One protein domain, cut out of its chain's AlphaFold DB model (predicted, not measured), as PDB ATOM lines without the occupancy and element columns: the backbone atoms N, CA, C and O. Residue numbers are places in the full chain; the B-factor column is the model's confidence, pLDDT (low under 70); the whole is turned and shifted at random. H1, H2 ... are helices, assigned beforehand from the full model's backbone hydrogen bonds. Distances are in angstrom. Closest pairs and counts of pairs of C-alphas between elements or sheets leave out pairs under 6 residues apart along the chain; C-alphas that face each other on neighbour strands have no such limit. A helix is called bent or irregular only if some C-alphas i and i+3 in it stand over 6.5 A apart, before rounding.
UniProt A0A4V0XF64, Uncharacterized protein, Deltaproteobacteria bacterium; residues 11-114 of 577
ATOM      1  N   ALA A  11      -1.740  65.732 -56.927       53.81
ATOM      2  CA  ALA A  11      -1.005  66.775 -56.206       53.81
ATOM      3  C   ALA A  11      -0.527  67.905 -57.136       53.81
ATOM      4  O   ALA A  11      -0.682  69.076 -56.810       53.81
ATOM      5  N   VAL A  12      -0.012  67.570 -58.324       52.16
ATOM      6  CA  VAL A  12       0.424  68.553 -59.334       52.16
ATOM      7  C   VAL A  12      -0.770  69.287 -59.952       52.16
ATOM      8  O   VAL A  12      -0.692  70.485 -60.191       52.16
ATOM      9  N   VAL A  13      -1.904  68.612 -60.151       51.72
ATOM     10  CA  VAL A  13      -3.164  69.237 -60.581       51.72
ATOM     11  C   VAL A  13      -3.743  70.106 -59.458       51.72
ATOM     12  O   VAL A  13      -4.155  71.221 -59.732       51.72
ATOM     13  N   ALA A  14      -3.701  69.695 -58.189       54.00
ATOM     14  CA  ALA A  14      -4.113  70.553 -57.073       54.00
ATOM     15  C   ALA A  14      -3.239  71.818 -56.947       54.00
ATOM     16  O   ALA A  14      -3.779  72.898 -56.735       54.00
ATOM     17  N   LEU A  15      -1.924  71.705 -57.176       54.38
ATOM     18  CA  LEU A  15      -0.979  72.832 -57.244       54.38
ATOM     19  C   LEU A  15      -1.191  73.738 -58.471       54.38
ATOM     20  O   LEU A  15      -0.968  74.941 -58.391       54.38
ATOM     21  N   LEU A  16      -1.637  73.189 -59.605       51.88
ATOM     22  CA  LEU A  16      -1.932  73.967 -60.818       51.88
ATOM     23  C   LEU A  16      -3.338  74.600 -60.803       51.88
ATOM     24  O   LEU A  16      -3.559  75.595 -61.489       51.88
ATOM     25  N   PHE A  17      -4.281  74.061 -60.023       51.03
ATOM     26  CA  PHE A  17      -5.663  74.554 -59.916       51.03
ATOM     27  C   PHE A  17      -5.952  75.382 -58.647       51.03
ATOM     28  O   PHE A  17      -7.051  75.926 -58.538       51.03
ATOM     29  N   SER A  18      -5.000  75.546 -57.723       54.69
ATOM     30  CA  SER A  18      -5.088  76.511 -56.608       54.69
ATOM     31  C   SER A  18      -4.721  77.947 -57.025       54.69
ATOM     32  O   SER A  18      -5.299  78.912 -56.520       54.69
ATOM     33  N   ALA A  19      -3.868  78.099 -58.042       58.78
ATOM     34  CA  ALA A  19      -3.428  79.387 -58.585       58.78
ATOM     35  C   ALA A  19      -4.542  80.367 -59.051       58.78
ATOM     36  O   ALA A  19      -4.396  81.571 -58.824       58.78
ATOM     37  N   PRO A  20      -5.674  79.945 -59.666       71.06
ATOM     38  CA  PRO A  20      -6.690  80.887 -60.133       71.06
ATOM     39  C   PRO A  20      -7.526  81.503 -59.003       71.06
ATOM     40  O   PRO A  20      -8.088  82.583 -59.189       71.06
ATOM     41  N   ALA A  21      -7.642  80.844 -57.845       80.44
ATOM     42  CA  ALA A  21      -8.369  81.397 -56.702       80.44
ATOM     43  C   ALA A  21      -7.536  82.466 -55.981       80.44
ATOM     44  O   ALA A  21      -8.061  83.533 -55.657       80.44
ATOM     45  N   TRP A  22      -6.239  82.209 -55.806       80.69
ATOM     46  CA  TRP A  22      -5.284  83.170 -55.257       80.69
ATOM     47  C   TRP A  22      -5.136  84.407 -56.139       80.69
ATOM     48  O   TRP A  22      -5.314  85.525 -55.662       80.69
ATOM     49  N   ALA A  23      -4.945  84.224 -57.449       83.94
ATOM     50  CA  ALA A  23      -4.822  85.338 -58.389       83.94
ATOM     51  C   ALA A  23      -6.027  86.296 -58.330       83.94
ATOM     52  O   ALA A  23      -5.858  87.511 -58.401       83.94
ATOM     53  N   LYS A  24      -7.246  85.771 -58.130       88.62
ATOM     54  CA  LYS A  24      -8.454  86.596 -57.939       88.62
ATOM     55  C   LYS A  24      -8.453  87.365 -56.616       88.62
ATOM     56  O   LYS A  24      -8.950  88.487 -56.582       88.62
ATOM     57  N   LYS A  25      -7.927  86.782 -55.532       86.88
ATOM     58  CA  LYS A  25      -7.779  87.468 -54.237       86.88
ATOM     59  C   LYS A  25      -6.754  88.600 -54.336       86.88
ATOM     60  O   LYS A  25      -7.047  89.713 -53.908       86.88
ATOM     61  N   VAL A  26      -5.606  88.337 -54.959       84.06
ATOM     62  CA  VAL A  26      -4.558  89.343 -55.185       84.06
ATOM     63  C   VAL A  26      -5.070  90.478 -56.068       84.06
ATOM     64  O   VAL A  26      -4.937  91.631 -55.677       84.06
ATOM     65  N   ASP A  27      -5.731  90.182 -57.192       88.19
ATOM     66  CA  ASP A  27      -6.344  91.199 -58.065       88.19
ATOM     67  C   ASP A  27      -7.394  92.042 -57.316       88.19
ATOM     68  O   ASP A  27      -7.448  93.263 -57.469       88.19
ATOM     69  N   ALA A  28      -8.197  91.418 -56.445       90.06
ATOM     70  CA  ALA A  28      -9.153  92.138 -55.608       90.06
ATOM     71  C   ALA A  28      -8.461  93.094 -54.620       90.06
ATOM     72  O   ALA A  28      -8.888  94.243 -54.506       90.06
ATOM     73  N   ILE A  29      -7.386  92.663 -53.944       86.56
ATOM     74  CA  ILE A  29      -6.618  93.554 -53.061       86.56
ATOM     75  C   ILE A  29      -5.937  94.654 -53.878       86.56
ATOM     76  O   ILE A  29      -6.051  95.819 -53.516       86.56
ATOM     77  N   GLN A  30      -5.292  94.331 -54.999       84.56
ATOM     78  CA  GLN A  30      -4.612  95.314 -55.850       84.56
ATOM     79  C   GLN A  30      -5.569  96.401 -56.351       84.56
ATOM     80  O   GLN A  30      -5.208  97.575 -56.356       84.56
ATOM     81  N   LYS A  31      -6.814  96.048 -56.694       91.25
ATOM     82  CA  LYS A  31      -7.860  97.026 -57.037       91.25
ATOM     83  C   LYS A  31      -8.219  97.942 -55.868       91.25
ATOM     84  O   LYS A  31      -8.434  99.132 -56.083       91.25
ATOM     85  N   LEU A  32      -8.277  97.417 -54.645       91.56
ATOM     86  CA  LEU A  32      -8.534  98.221 -53.447       91.56
ATOM     87  C   LEU A  32      -7.340  99.118 -53.088       91.56
ATOM     88  O   LEU A  32      -7.550 100.279 -52.739       91.56
ATOM     89  N   VAL A  33      -6.107  98.618 -53.243       83.75
ATOM     90  CA  VAL A  33      -4.862  99.392 -53.078       83.75
ATOM     91  C   VAL A  33      -4.824 100.538 -54.084       83.75
ATOM     92  O   VAL A  33      -4.643 101.687 -53.692       83.75
ATOM     93  N   ALA A  34      -5.079 100.259 -55.366       85.25
ATOM     94  CA  ALA A  34      -5.125 101.272 -56.419       85.25
ATOM     95  C   ALA A  34      -6.227 102.321 -56.186       85.25
ATOM     96  O   ALA A  34      -6.081 103.474 -56.581       85.25
ATOM     97  N   ALA A  35      -7.318 101.935 -55.521       92.44
ATOM     98  CA  ALA A  35      -8.393 102.838 -55.130       92.44
ATOM     99  C   ALA A  35      -8.130 103.584 -53.804       92.44
ATOM    100  O   ALA A  35      -8.979 104.370 -53.387       92.44
ATOM    101  N   GLY A  36      -7.010 103.327 -53.115       89.50
ATOM    102  CA  GLY A  36      -6.687 103.926 -51.816       89.50
ATOM    103  C   GLY A  36      -7.609 103.495 -50.668       89.50
ATOM    104  O   GLY A  36      -7.633 104.141 -49.620       89.50
ATOM    105  N   LYS A  37      -8.383 102.416 -50.843       94.19
ATOM    106  CA  LYS A  37      -9.388 101.947 -49.876       94.19
ATOM    107  C   LYS A  37      -8.777 101.011 -48.839       94.19
ATOM    108  O   LYS A  37      -9.104  99.828 -48.768       94.19
ATOM    109  N   CYS A  38      -7.867 101.543 -48.032       91.25
ATOM    110  CA  CYS A  38      -7.085 100.750 -47.087       91.25
ATOM    111  C   CYS A  38      -7.942 100.044 -46.016       91.25
ATOM    112  O   CYS A  38      -7.654  98.902 -45.663       91.25
ATOM    113  N   SER A  39      -9.049 100.655 -45.576       92.38
ATOM    114  CA  SER A  39     -10.018 100.026 -44.661       92.38
ATOM    115  C   SER A  39     -10.672  98.780 -45.255       92.38
ATOM    116  O   SER A  39     -10.830  97.770 -44.567       92.38
ATOM    117  N   ASP A  40     -11.015  98.836 -46.543       94.19
ATOM    118  CA  ASP A  40     -11.694  97.745 -47.240       94.19
ATOM    119  C   ASP A  40     -10.758  96.546 -47.405       94.19
ATOM    120  O   ASP A  40     -11.211  95.406 -47.336       94.19
ATOM    121  N   ILE A  41      -9.452  96.784 -47.571       90.12
ATOM    122  CA  ILE A  41      -8.450  95.712 -47.635       90.12
ATOM    123  C   ILE A  41      -8.396  94.962 -46.306       90.12
ATOM    124  O   ILE A  41      -8.492  93.737 -46.310       90.12
ATOM    125  N   VAL A  42      -8.292  95.677 -45.179       92.25
ATOM    126  CA  VAL A  42      -8.259  95.050 -43.846       92.25
ATOM    127  C   VAL A  42      -9.524  94.221 -43.630       92.25
ATOM    128  O   VAL A  42      -9.429  93.032 -43.349       92.25
ATOM    129  N   ALA A  43     -10.706  94.797 -43.877       93.62
ATOM    130  CA  ALA A  43     -11.974  94.083 -43.736       93.62
ATOM    131  C   ALA A  43     -12.060  92.840 -44.639       93.62
ATOM    132  O   ALA A  43     -12.593  91.804 -44.232       93.62
ATOM    133  N   LYS A  44     -11.519  92.916 -45.862       92.62
ATOM    134  CA  LYS A  44     -11.534  91.792 -46.801       92.62
ATOM    135  C   LYS A  44     -10.601  90.662 -46.379       92.62
ATOM    136  O   LYS A  44     -10.975  89.498 -46.519       92.62
ATOM    137  N   VAL A  45      -9.417  90.985 -45.859       89.44
ATOM    138  CA  VAL A  45      -8.498  89.967 -45.336       89.44
ATOM    139  C   VAL A  45      -9.077  89.324 -44.073       89.44
ATOM    140  O   VAL A  45      -9.071  88.098 -43.979       89.44
ATOM    141  N   ASP A  46      -9.683  90.108 -43.178       91.19
ATOM    142  CA  ASP A  46     -10.379  89.608 -41.982       91.19
ATOM    143  C   ASP A  46     -11.511  88.627 -42.351       91.19
ATOM    144  O   ASP A  46     -11.649  87.560 -41.750       91.19
ATOM    145  N   GLU A  47     -12.291  88.943 -43.391       92.56
ATOM    146  CA  GLU A  47     -13.335  88.060 -43.935       92.56
ATOM    147  C   GLU A  47     -12.757  86.724 -44.442       92.56
ATOM    148  O   GLU A  47     -13.388  85.673 -44.294       92.56
ATOM    149  N   TRP A  48     -11.574  86.736 -45.064       89.31
ATOM    150  CA  TRP A  48     -10.922  85.523 -45.570       89.31
ATOM    151  C   TRP A  48     -10.299  84.674 -44.462       89.31
ATOM    152  O   TRP A  48     -10.404  83.445 -44.525       89.31
ATOM    153  N   GLU A  49      -9.713  85.312 -43.449       87.88
ATOM    154  CA  GLU A  49      -9.219  84.652 -42.236       87.88
ATOM    155  C   GLU A  49     -10.349  83.957 -41.483       87.88
ATOM    156  O   GLU A  49     -10.233  82.774 -41.157       87.88
ATOM    157  N   ALA A  50     -11.486  84.634 -41.305       90.62
ATOM    158  CA  ALA A  50     -12.652  84.072 -40.627       90.62
ATOM    159  C   ALA A  50     -13.217  82.819 -41.321       90.62
ATOM    160  O   ALA A  50     -13.840  81.977 -40.677       90.62
ATOM    161  N   ARG A  51     -12.997  82.667 -42.633       91.31
ATOM    162  CA  ARG A  51     -13.410  81.479 -43.400       91.31
ATOM    163  C   ARG A  51     -12.366  80.359 -43.415       91.31
ATOM    164  O   ARG A  51     -12.575  79.375 -44.122       91.31
ATOM    165  N   SER A  52     -11.244  80.514 -42.704       80.00
ATOM    166  CA  SER A  52     -10.087  79.603 -42.750       80.00
ATOM    167  C   SER A  52      -9.613  79.319 -44.181       80.00
ATOM    168  O   SER A  52      -9.160  78.226 -44.504       80.00
ATOM    169  N   ALA A  53      -9.747  80.310 -45.069       77.25
ATOM    170  CA  ALA A  53      -9.462  80.162 -46.493       77.25
ATOM    171  C   ALA A  53      -8.007  80.517 -46.854       77.25
ATOM    172  O   ALA A  53      -7.718  80.746 -48.036       77.25
ATOM    173  N   LEU A  54      -7.123  80.623 -45.858       70.94
ATOM    174  CA  LEU A  54      -5.691  80.836 -46.041       70.94
ATOM    175  C   LEU A  54      -4.997  79.478 -45.944       70.94
ATOM    176  O   LEU A  54      -4.942  78.887 -44.872       70.94
ATOM    177  N   GLY A  55      -4.551  78.954 -47.085       81.19
ATOM    178  CA  GLY A  55      -3.623  77.822 -47.120       81.19
ATOM    179  C   GLY A  55      -2.194  78.303 -46.851       81.19
ATOM    180  O   GLY A  55      -1.976  79.203 -46.047       81.19
ATOM    181  N   ASP A  56      -1.228  77.783 -47.607       81.31
ATOM    182  CA  ASP A  56       0.200  78.137 -47.496       81.31
ATOM    183  C   ASP A  56       0.514  79.633 -47.774       81.31
ATOM    184  O   ASP A  56       1.615  80.110 -47.512       81.31
ATOM    185  N   GLU A  57      -0.466  80.398 -48.268       83.75
ATOM    186  CA  GLU A  57      -0.405  81.839 -48.579       83.75
ATOM    187  C   GLU A  57      -0.617  82.748 -47.347       83.75
ATOM    188  O   GLU A  57      -0.662  83.976 -47.463       83.75
ATOM    189  N   GLU A  58      -0.761  82.168 -46.149       86.62
ATOM    190  CA  GLU A  58      -1.062  82.894 -44.909       86.62
ATOM    191  C   GLU A  58      -0.068  84.025 -44.608       86.62
ATOM    192  O   GLU A  58      -0.469  85.117 -44.197       86.62
ATOM    193  N   ALA A  59       1.223  83.800 -44.854       88.38
ATOM    194  CA  ALA A  59       2.264  84.791 -44.593       88.38
ATOM    195  C   ALA A  59       2.136  86.040 -45.486       88.38
ATOM    196  O   ALA A  59       2.320  87.162 -45.013       88.38
ATOM    197  N   GLU A  60       1.792  85.861 -46.765       86.69
ATOM    198  CA  GLU A  60       1.644  86.972 -47.709       86.69
ATOM    199  C   GLU A  60       0.392  87.794 -47.392       86.69
ATOM    200  O   GLU A  60       0.458  89.021 -47.320       86.69
ATOM    201  N   LEU A  61      -0.726  87.133 -47.077       86.00
ATOM    202  CA  LEU A  61      -1.949  87.819 -46.657       86.00
ATOM    203  C   LEU A  61      -1.776  88.572 -45.332       86.00
ATOM    204  O   LEU A  61      -2.233  89.710 -45.228       86.00
ATOM    205  N   LYS A  62      -1.057  88.004 -44.353       88.69
ATOM    206  CA  LYS A  62      -0.696  88.715 -43.112       88.69
ATOM    207  C   LYS A  62       0.123  89.970 -43.393       88.69
ATOM    208  O   LYS A  62      -0.149  91.018 -42.808       88.69
ATOM    209  N   ARG A  63       1.085  89.894 -44.319       90.25
ATOM    210  CA  ARG A  63       1.873  91.056 -44.746       90.25
ATOM    211  C   ARG A  63       0.991  92.121 -45.406       90.25
ATOM    212  O   ARG A  63       1.070  93.278 -45.010       90.25
ATOM    213  N   MET A  64       0.129  91.746 -46.354       87.81
ATOM    214  CA  MET A  64      -0.778  92.689 -47.029       87.81
ATOM    215  C   MET A  64      -1.766  93.341 -46.051       87.81
ATOM    216  O   MET A  64      -2.082  94.523 -46.175       87.81
ATOM    217  N   ARG A  65      -2.242  92.588 -45.053       90.88
ATOM    218  CA  ARG A  65      -3.103  93.107 -43.985       90.88
ATOM    219  C   ARG A  65      -2.379  94.131 -43.122       90.88
ATOM    220  O   ARG A  65      -2.953  95.176 -42.832       90.88
ATOM    221  N   ALA A  66      -1.138  93.842 -42.729       94.25
ATOM    222  CA  ALA A  66      -0.310  94.780 -41.982       94.25
ATOM    223  C   ALA A  66      -0.062  96.065 -42.790       94.25
ATOM    224  O   ALA A  66      -0.280  97.155 -42.271       94.25
ATOM    225  N   GLU A  67       0.286  95.954 -44.071       92.06
ATOM    226  CA  GLU A  67       0.491  97.106 -44.961       92.06
ATOM    227  C   GLU A  67      -0.785  97.963 -45.092       92.06
ATOM    228  O   GLU A  67      -0.757  99.187 -44.940       92.06
ATOM    229  N   ALA A  68      -1.945  97.327 -45.282       92.25
ATOM    230  CA  ALA A  68      -3.227  98.025 -45.323       92.25
ATOM    231  C   ALA A  68      -3.595  98.676 -43.980       92.25
ATOM    232  O   ALA A  68      -4.082  99.807 -43.955       92.25
ATOM    233  N   ALA A  69      -3.340  97.996 -42.860       94.75
ATOM    234  CA  ALA A  69      -3.572  98.536 -41.526       94.75
ATOM    235  C   ALA A  69      -2.668  99.743 -41.237       94.75
ATOM    236  O   ALA A  69      -3.139 100.725 -40.660       94.75
ATOM    237  N   PHE A  70      -1.410  99.715 -41.688       96.62
ATOM    238  CA  PHE A  70      -0.518 100.867 -41.608       96.62
ATOM    239  C   PHE A  70      -1.043 102.032 -42.446       96.62
ATOM    240  O   PHE A  70      -1.081 103.159 -41.960       96.62
ATOM    241  N   CYS A  71      -1.516 101.774 -43.669       93.81
ATOM    242  CA  CYS A  71      -2.133 102.806 -44.497       93.81
ATOM    243  C   CYS A  71      -3.338 103.466 -43.797       93.81
ATOM    244  O   CYS A  71      -3.423 104.693 -43.778       93.81
ATOM    245  N   VAL A  72      -4.226 102.686 -43.165       95.19
ATOM    246  CA  VAL A  72      -5.349 103.229 -42.374       95.19
ATOM    247  C   VAL A  72      -4.843 104.084 -41.210       95.19
ATOM    248  O   VAL A  72      -5.323 105.198 -41.012       95.19
ATOM    249  N   ALA A  73      -3.853 103.596 -40.459       97.50
ATOM    250  CA  ALA A  73      -3.287 104.335 -39.334       97.50
ATOM    251  C   ALA A  73      -2.614 105.643 -39.776       97.50
ATOM    252  O   ALA A  73      -2.797 106.678 -39.139       97.50
ATOM    253  N   LYS A  74      -1.897 105.613 -40.903       95.94
ATOM    254  CA  LYS A  74      -1.247 106.772 -41.517       95.94
ATOM    255  C   LYS A  74      -2.255 107.794 -42.048       95.94
ATOM    256  O   LYS A  74      -2.014 108.984 -41.915       95.94
ATOM    257  N   GLN A  75      -3.370 107.357 -42.636       94.69
ATOM    258  CA  GLN A  75      -4.445 108.254 -43.084       94.69
ATOM    259  C   GLN A  75      -5.153 108.936 -41.907       94.69
ATOM    260  O   GLN A  75      -5.528 110.100 -42.013       94.69
ATOM    261  N   ALA A  76      -5.335 108.219 -40.794       97.25
ATOM    262  CA  ALA A  76      -5.922 108.773 -39.579       97.25
ATOM    263  C   ALA A  76      -4.964 109.705 -38.816       97.25
ATOM    264  O   ALA A  76      -5.439 110.528 -38.038       97.25
ATOM    265  N   ASP A  77      -3.649 109.529 -38.998       96.88
ATOM    266  CA  ASP A  77      -2.556 110.356 -38.460       96.88
ATOM    267  C   ASP A  77      -2.748 110.766 -36.990       96.88
ATOM    268  O   ASP A  77      -2.580 111.917 -36.596       96.88
ATOM    269  N   SER A  78      -3.162 109.807 -36.160       97.81
ATOM    270  CA  SER A  78      -3.488 110.031 -34.752       97.81
ATOM    271  C   SER A  78      -2.802 109.005 -33.860       97.81
ATOM    272  O   SER A  78      -2.579 107.858 -34.264       97.81
ATOM    273  N   LEU A  79      -2.498 109.404 -32.618       97.62
ATOM    274  CA  LEU A  79      -1.856 108.524 -31.634       97.62
ATOM    275  C   LEU A  79      -2.608 107.196 -31.451       97.62
ATOM    276  O   LEU A  79      -1.967 106.158 -31.603       97.62
ATOM    277  N   PRO A  80      -3.944 107.165 -31.239       98.00
ATOM    278  CA  PRO A  80      -4.649 105.900 -31.030       98.00
ATOM    279  C   PRO A  80      -4.585 104.967 -32.245       98.00
ATOM    280  O   PRO A  80      -4.533 103.747 -32.087       98.00
ATOM    281  N   ALA A  81      -4.578 105.517 -33.464       97.75
ATOM    282  CA  ALA A  81      -4.517 104.720 -34.683       97.75
ATOM    283  C   ALA A  81      -3.135 104.073 -34.870       97.75
ATOM    284  O   ALA A  81      -3.046 102.881 -35.173       97.75
ATOM    285  N   LEU A  82      -2.059 104.831 -34.639       98.25
ATOM    286  CA  LEU A  82      -0.685 104.328 -34.723       98.25
ATOM    287  C   LEU A  82      -0.357 103.359 -33.579       98.25
ATOM    288  O   LEU A  82       0.250 102.318 -33.819       98.25
ATOM    289  N   GLU A  83      -0.809 103.646 -32.355       97.69
ATOM    290  CA  GLU A  83      -0.696 102.734 -31.208       97.69
ATOM    291  C   GLU A  83      -1.444 101.423 -31.468       97.69
ATOM    292  O   GLU A  83      -0.903 100.340 -31.242       97.69
ATOM    293  N   GLY A  84      -2.663 101.508 -32.011       97.44
ATOM    294  CA  GLY A  84      -3.450 100.339 -32.394       97.44
ATOM    295  C   GLY A  84      -2.769  99.493 -33.472       97.44
ATOM    296  O   GLY A  84      -2.803  98.263 -33.396       97.44
ATOM    297  N   PHE A  85      -2.120 100.131 -34.450       97.94
ATOM    298  CA  PHE A  85      -1.325  99.438 -35.462       97.94
ATOM    299  C   PHE A  85      -0.113  98.728 -34.845       97.94
ATOM    300  O   PHE A  85       0.035  97.521 -35.025       97.94
ATOM    301  N   LEU A  86       0.705  99.439 -34.064       97.94
ATOM    302  CA  LEU A  86       1.904  98.887 -33.423       97.94
ATOM    303  C   LEU A  86       1.585  97.774 -32.419       97.94
ATOM    304  O   LEU A  86       2.362  96.833 -32.284       97.94
ATOM    305  N   GLY A  87       0.441  97.856 -31.733       97.50
ATOM    306  CA  GLY A  87      -0.015  96.816 -30.814       97.50
ATOM    307  C   GLY A  87      -0.446  95.527 -31.519       97.50
ATOM    308  O   GLY A  87      -0.278  94.444 -30.965       97.50
ATOM    309  N   ARG A  88      -0.987  95.622 -32.741       96.88
ATOM    310  CA  ARG A  88      -1.414  94.452 -33.532       96.88
ATOM    311  C   ARG A  88      -0.305  93.883 -34.413       96.88
ATOM    312  O   ARG A  88      -0.287  92.679 -34.646       96.88
ATOM    313  N   TYR A  89       0.596  94.732 -34.900       97.06
ATOM    314  CA  TYR A  89       1.623  94.376 -35.878       97.06
ATOM    315  C   TYR A  89       3.017  94.888 -35.463       97.06
ATOM    316  O   TYR A  89       3.618  95.683 -36.189       97.06
ATOM    317  N   PRO A  90       3.560  94.445 -34.313       97.50
ATOM    318  CA  PRO A  90       4.842  94.944 -33.805       97.50
ATOM    319  C   PRO A  90       6.032  94.619 -34.723       97.50
ATOM    320  O   PRO A  90       6.973  95.405 -34.787       97.50
ATOM    321  N   ASP A  91       5.958  93.508 -35.463       96.38
ATOM    322  CA  ASP A  91       7.020  93.019 -36.355       96.38
ATOM    323  C   ASP A  91       6.765  93.343 -37.839       96.38
ATOM    324  O   ASP A  91       7.440  92.817 -38.727       96.38
ATOM    325  N   ALA A  92       5.759  94.172 -38.144       96.50
ATOM    326  CA  ALA A  92       5.499  94.560 -39.526       96.50
ATOM    327  C   ALA A  92       6.681  95.357 -40.107       96.50
ATOM    328  O   ALA A  92       7.297  96.145 -39.386       96.50
ATOM    329  N   PRO A  93       6.954  95.245 -41.422       95.56
ATOM    330  CA  PRO A  93       7.982  96.052 -42.083       95.56
ATOM    331  C   PRO A  93       7.829  97.562 -41.827       95.56
ATOM    332  O   PRO A  93       8.822  98.269 -41.673       95.56
ATOM    333  N   ASP A  94       6.586  98.036 -41.704       96.69
ATOM    334  CA  ASP A  94       6.250  99.442 -41.463       96.69
ATOM    335  C   ASP A  94       6.210  99.841 -39.976       96.69
ATOM    336  O   ASP A  94       6.001 101.012 -39.655       96.69
ATOM    337  N   ALA A  95       6.429  98.909 -39.039       97.56
ATOM    338  CA  ALA A  95       6.364  99.189 -37.601       97.56
ATOM    339  C   ALA A  95       7.371 100.267 -37.172       97.56
ATOM    340  O   ALA A  95       7.062 101.115 -36.335       97.56
ATOM    341  N   LYS A  96       8.558 100.296 -37.790       97.69
ATOM    342  CA  LYS A  96       9.550 101.347 -37.533       97.69
ATOM    343  C   LYS A  96       9.021 102.730 -37.934       97.69
ATOM    344  O   LYS A  96       9.045 103.642 -37.113       97.69
ATOM    345  N   ALA A  97       8.487 102.863 -39.149       97.56
ATOM    346  CA  ALA A  97       7.940 104.124 -39.652       97.56
ATOM    347  C   ALA A  97       6.717 104.585 -38.838       97.56
ATOM    348  O   ALA A  97       6.586 105.766 -38.518       97.56
ATOM    349  N   ALA A  98       5.843 103.652 -38.444       98.19
ATOM    350  CA  ALA A  98       4.712 103.946 -37.569       98.19
ATOM    351  C   ALA A  98       5.157 104.448 -36.188       98.19
ATOM    352  O   ALA A  98       4.566 105.390 -35.663       98.19
ATOM    353  N   ARG A  99       6.210 103.852 -35.609       98.44
ATOM    354  CA  ARG A  99       6.779 104.287 -34.328       98.44
ATOM    355  C   ARG A  99       7.398 105.678 -34.433       98.44
ATOM    356  O   ARG A  99       7.131 106.505 -33.572       98.44
ATOM    357  N   GLU A 100       8.172 105.951 -35.478       98.25
ATOM    358  CA  GLU A 100       8.741 107.283 -35.721       98.25
ATOM    359  C   GLU A 100       7.638 108.344 -35.835       98.25
ATOM    360  O   GLU A 100       7.682 109.349 -35.125       98.25
ATOM    361  N   ARG A 101       6.590 108.077 -36.631       98.06
ATOM    362  CA  ARG A 101       5.455 108.998 -36.778       98.06
ATOM    363  C   ARG A 101       4.681 109.196 -35.473       98.06
ATOM    364  O   ARG A 101       4.292 110.315 -35.154       98.06
ATOM    365  N   LEU A 102       4.478 108.131 -34.697       98.56
ATOM    366  CA  LEU A 102       3.828 108.204 -33.388       98.56
ATOM    367  C   LEU A 102       4.607 109.117 -32.440       98.56
ATOM    368  O   LEU A 102       4.010 109.977 -31.796       98.56
ATOM    369  N   LEU A 103       5.930 108.948 -32.368       98.56
ATOM    370  CA  LEU A 103       6.792 109.754 -31.503       98.56
ATOM    371  C   LEU A 103       6.806 111.225 -31.927       98.56
ATOM    372  O   LEU A 103       6.780 112.097 -31.062       98.56
ATOM    373  N   GLU A 104       6.800 111.498 -33.232       98.44
ATOM    374  CA  GLU A 104       6.699 112.851 -33.780       98.44
ATOM    375  C   GLU A 104       5.384 113.532 -33.366       98.44
ATOM    376  O   GLU A 104       5.407 114.638 -32.823       98.44
ATOM    377  N   ILE A 105       4.239 112.859 -33.545       98.25
ATOM    378  CA  ILE A 105       2.921 113.389 -33.156       98.25
ATOM    379  C   ILE A 105       2.834 113.573 -31.641       98.25
ATOM    380  O   ILE A 105       2.342 114.601 -31.174       98.25
ATOM    381  N   ALA A 106       3.316 112.606 -30.859       98.56
ATOM    382  CA  ALA A 106       3.301 112.682 -29.402       98.56
ATOM    383  C   ALA A 106       4.130 113.871 -28.900       98.56
ATOM    384  O   ALA A 106       3.668 114.620 -28.038       98.56
ATOM    385  N   PHE A 107       5.320 114.079 -29.472       98.62
ATOM    386  CA  PHE A 107       6.174 115.211 -29.132       98.62
ATOM    387  C   PHE A 107       5.531 116.539 -29.547       98.62
ATOM    388  O   PHE A 107       5.477 117.470 -28.751       98.62
ATOM    389  N   SER A 108       4.987 116.619 -30.766       98.31
ATOM    390  CA  SER A 108       4.304 117.820 -31.256       98.31
ATOM    391  C   SER A 108       3.067 118.163 -30.423       98.31
ATOM    392  O   SER A 108       2.816 119.341 -30.178       98.31
ATOM    393  N   THR A 109       2.330 117.156 -29.946       98.00
ATOM    394  CA  THR A 109       1.168 117.340 -29.064       98.00
ATOM    395  C   THR A 109       1.611 117.928 -27.726       98.00
ATOM    396  O   THR A 109       1.135 118.997 -27.347       98.00
ATOM    397  N   ALA A 110       2.603 117.317 -27.067       98.44
ATOM    398  CA  ALA A 110       3.171 117.843 -25.823       98.44
ATOM    399  C   ALA A 110       3.743 119.260 -25.999       98.44
ATOM    400  O   ALA A 110       3.602 120.110 -25.120       98.44
ATOM    401  N   GLN A 111       4.343 119.540 -27.162       98.19
ATOM    402  CA  GLN A 111       4.837 120.870 -27.487       98.19
ATOM    403  C   GLN A 111       3.698 121.892 -27.642       98.19
ATOM    404  O   GLN A 111       3.817 123.021 -27.173       98.19
ATOM    405  N   SER A 112       2.594 121.504 -28.285       97.81
ATOM    406  CA  SER A 112       1.436 122.379 -28.498       97.81
ATOM    407  C   SER A 112       0.685 122.721 -27.210       97.81
ATOM    408  O   SER A 112       0.134 123.812 -27.104       97.81
ATOM    409  N   GLU A 113       0.706 121.828 -26.214       97.88
ATOM    410  CA  GLU A 113       0.126 122.092 -24.894       97.88
ATOM    411  C   GLU A 113       0.899 123.173 -24.126       97.88
ATOM    412  O   GLU A 113       0.312 123.876 -23.307       97.88
ATOM    413  N   GLY A 114       2.199 123.341 -24.397       96.69
ATOM    414  CA  GLY A 114       2.979 124.455 -23.855       96.69
ATOM    415  C   GLY A 114       3.190 124.407 -22.339       96.69
ATOM    416  O   GLY A 114       3.320 125.458 -21.715       96.69
TER     417      GLY A 114
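What this domain is: This is residues 11 to 114 of the 577 residues of an uncharacterized protein of Deltaproteobacteria bacterium (UniProt A0A4V0XF64). Five helices run back and forth along one long axis as a drawn-out, loosely formed zigzag, with H3 in the middle and H1 and H5 reaching to opposite ends of the rod. It is an up-and-down bundle, each helix running against the one before it, in which H2 packs on one part of H3 and H4 on another, while residues 11 to 17 of H1 stick out free. The printed part has 104 residues with five named helices, H1 to H5 in chain order, and no named strand; the class is all helix. The whole is loose, with a radius of gyration of the C-alphas of 16.9 A, and spans 66 by 26 by 20 A.

Where its parts are: Find C-alpha 11 at (-1.005, 66.775, -56.206); from there H1, residues 11 to 34, runs 34.7 A to C-alpha 34 at (-5.125, 101.272, -56.419). H1 is neither bent nor irregular, but only just: C-alphas 17 and 20 are 6.4 A apart. Next look for H2, residues 38 to 50, 18.7 A long, and H3, residues 58 to 76, 26.9 A long. H4, residues 79 to 88, is 14.2 A long. H5, residues 95 to 113, runs 26.9 A and ends at C-alpha 113 at (0.126, 122.092, -24.894).

How they stand to each other: Begin with H1, which touches H2 with residues 29 to 33 alone; the closest C-alphas, of Ile 29 and Ile 41, are 6.1 A apart. This helical hairpin has a shallow tilt of 29 degrees, opposite ways. H1 and H3 are near each other. H2 and H3 form the next hairpin, with C-alphas 38 and 68 closest at 5.0 A and a shallow tilt of 33 degrees, only just short of steep. H3 touches H4 with residues 69 to 74 alone, Ala 73 and Ala 81 having the closest C-alphas at 4.8 A; this hairpin's tilt is a shallow 9 degrees. H4 and H5 are a hairpin too, with C-alphas 79 and 102 closest at 6.0 A. H3 and H5 are close but not clearly touching, the closest C-alphas, of Phe 70 and Ala 98, being 7.3 A apart. H1 is apart from H4 and H5, and so is H2. In H2, H3, H4 and H5 every backbone O i to N i+4 pair is within hydrogen-bond range; in H1 16 of 20 are.

The domain as a whole: The two C-alphas farthest apart are those of Val 13 and Gly 114, at 66.6 A. The printed part has no cut. The links H1 to H2 and H3 to H4 are tight, H2 to H3 and H4 to H5 are short, and no link is long. The mean pLDDT of the printed part is 89.0; look at residues 11 to 19 for the values under 70.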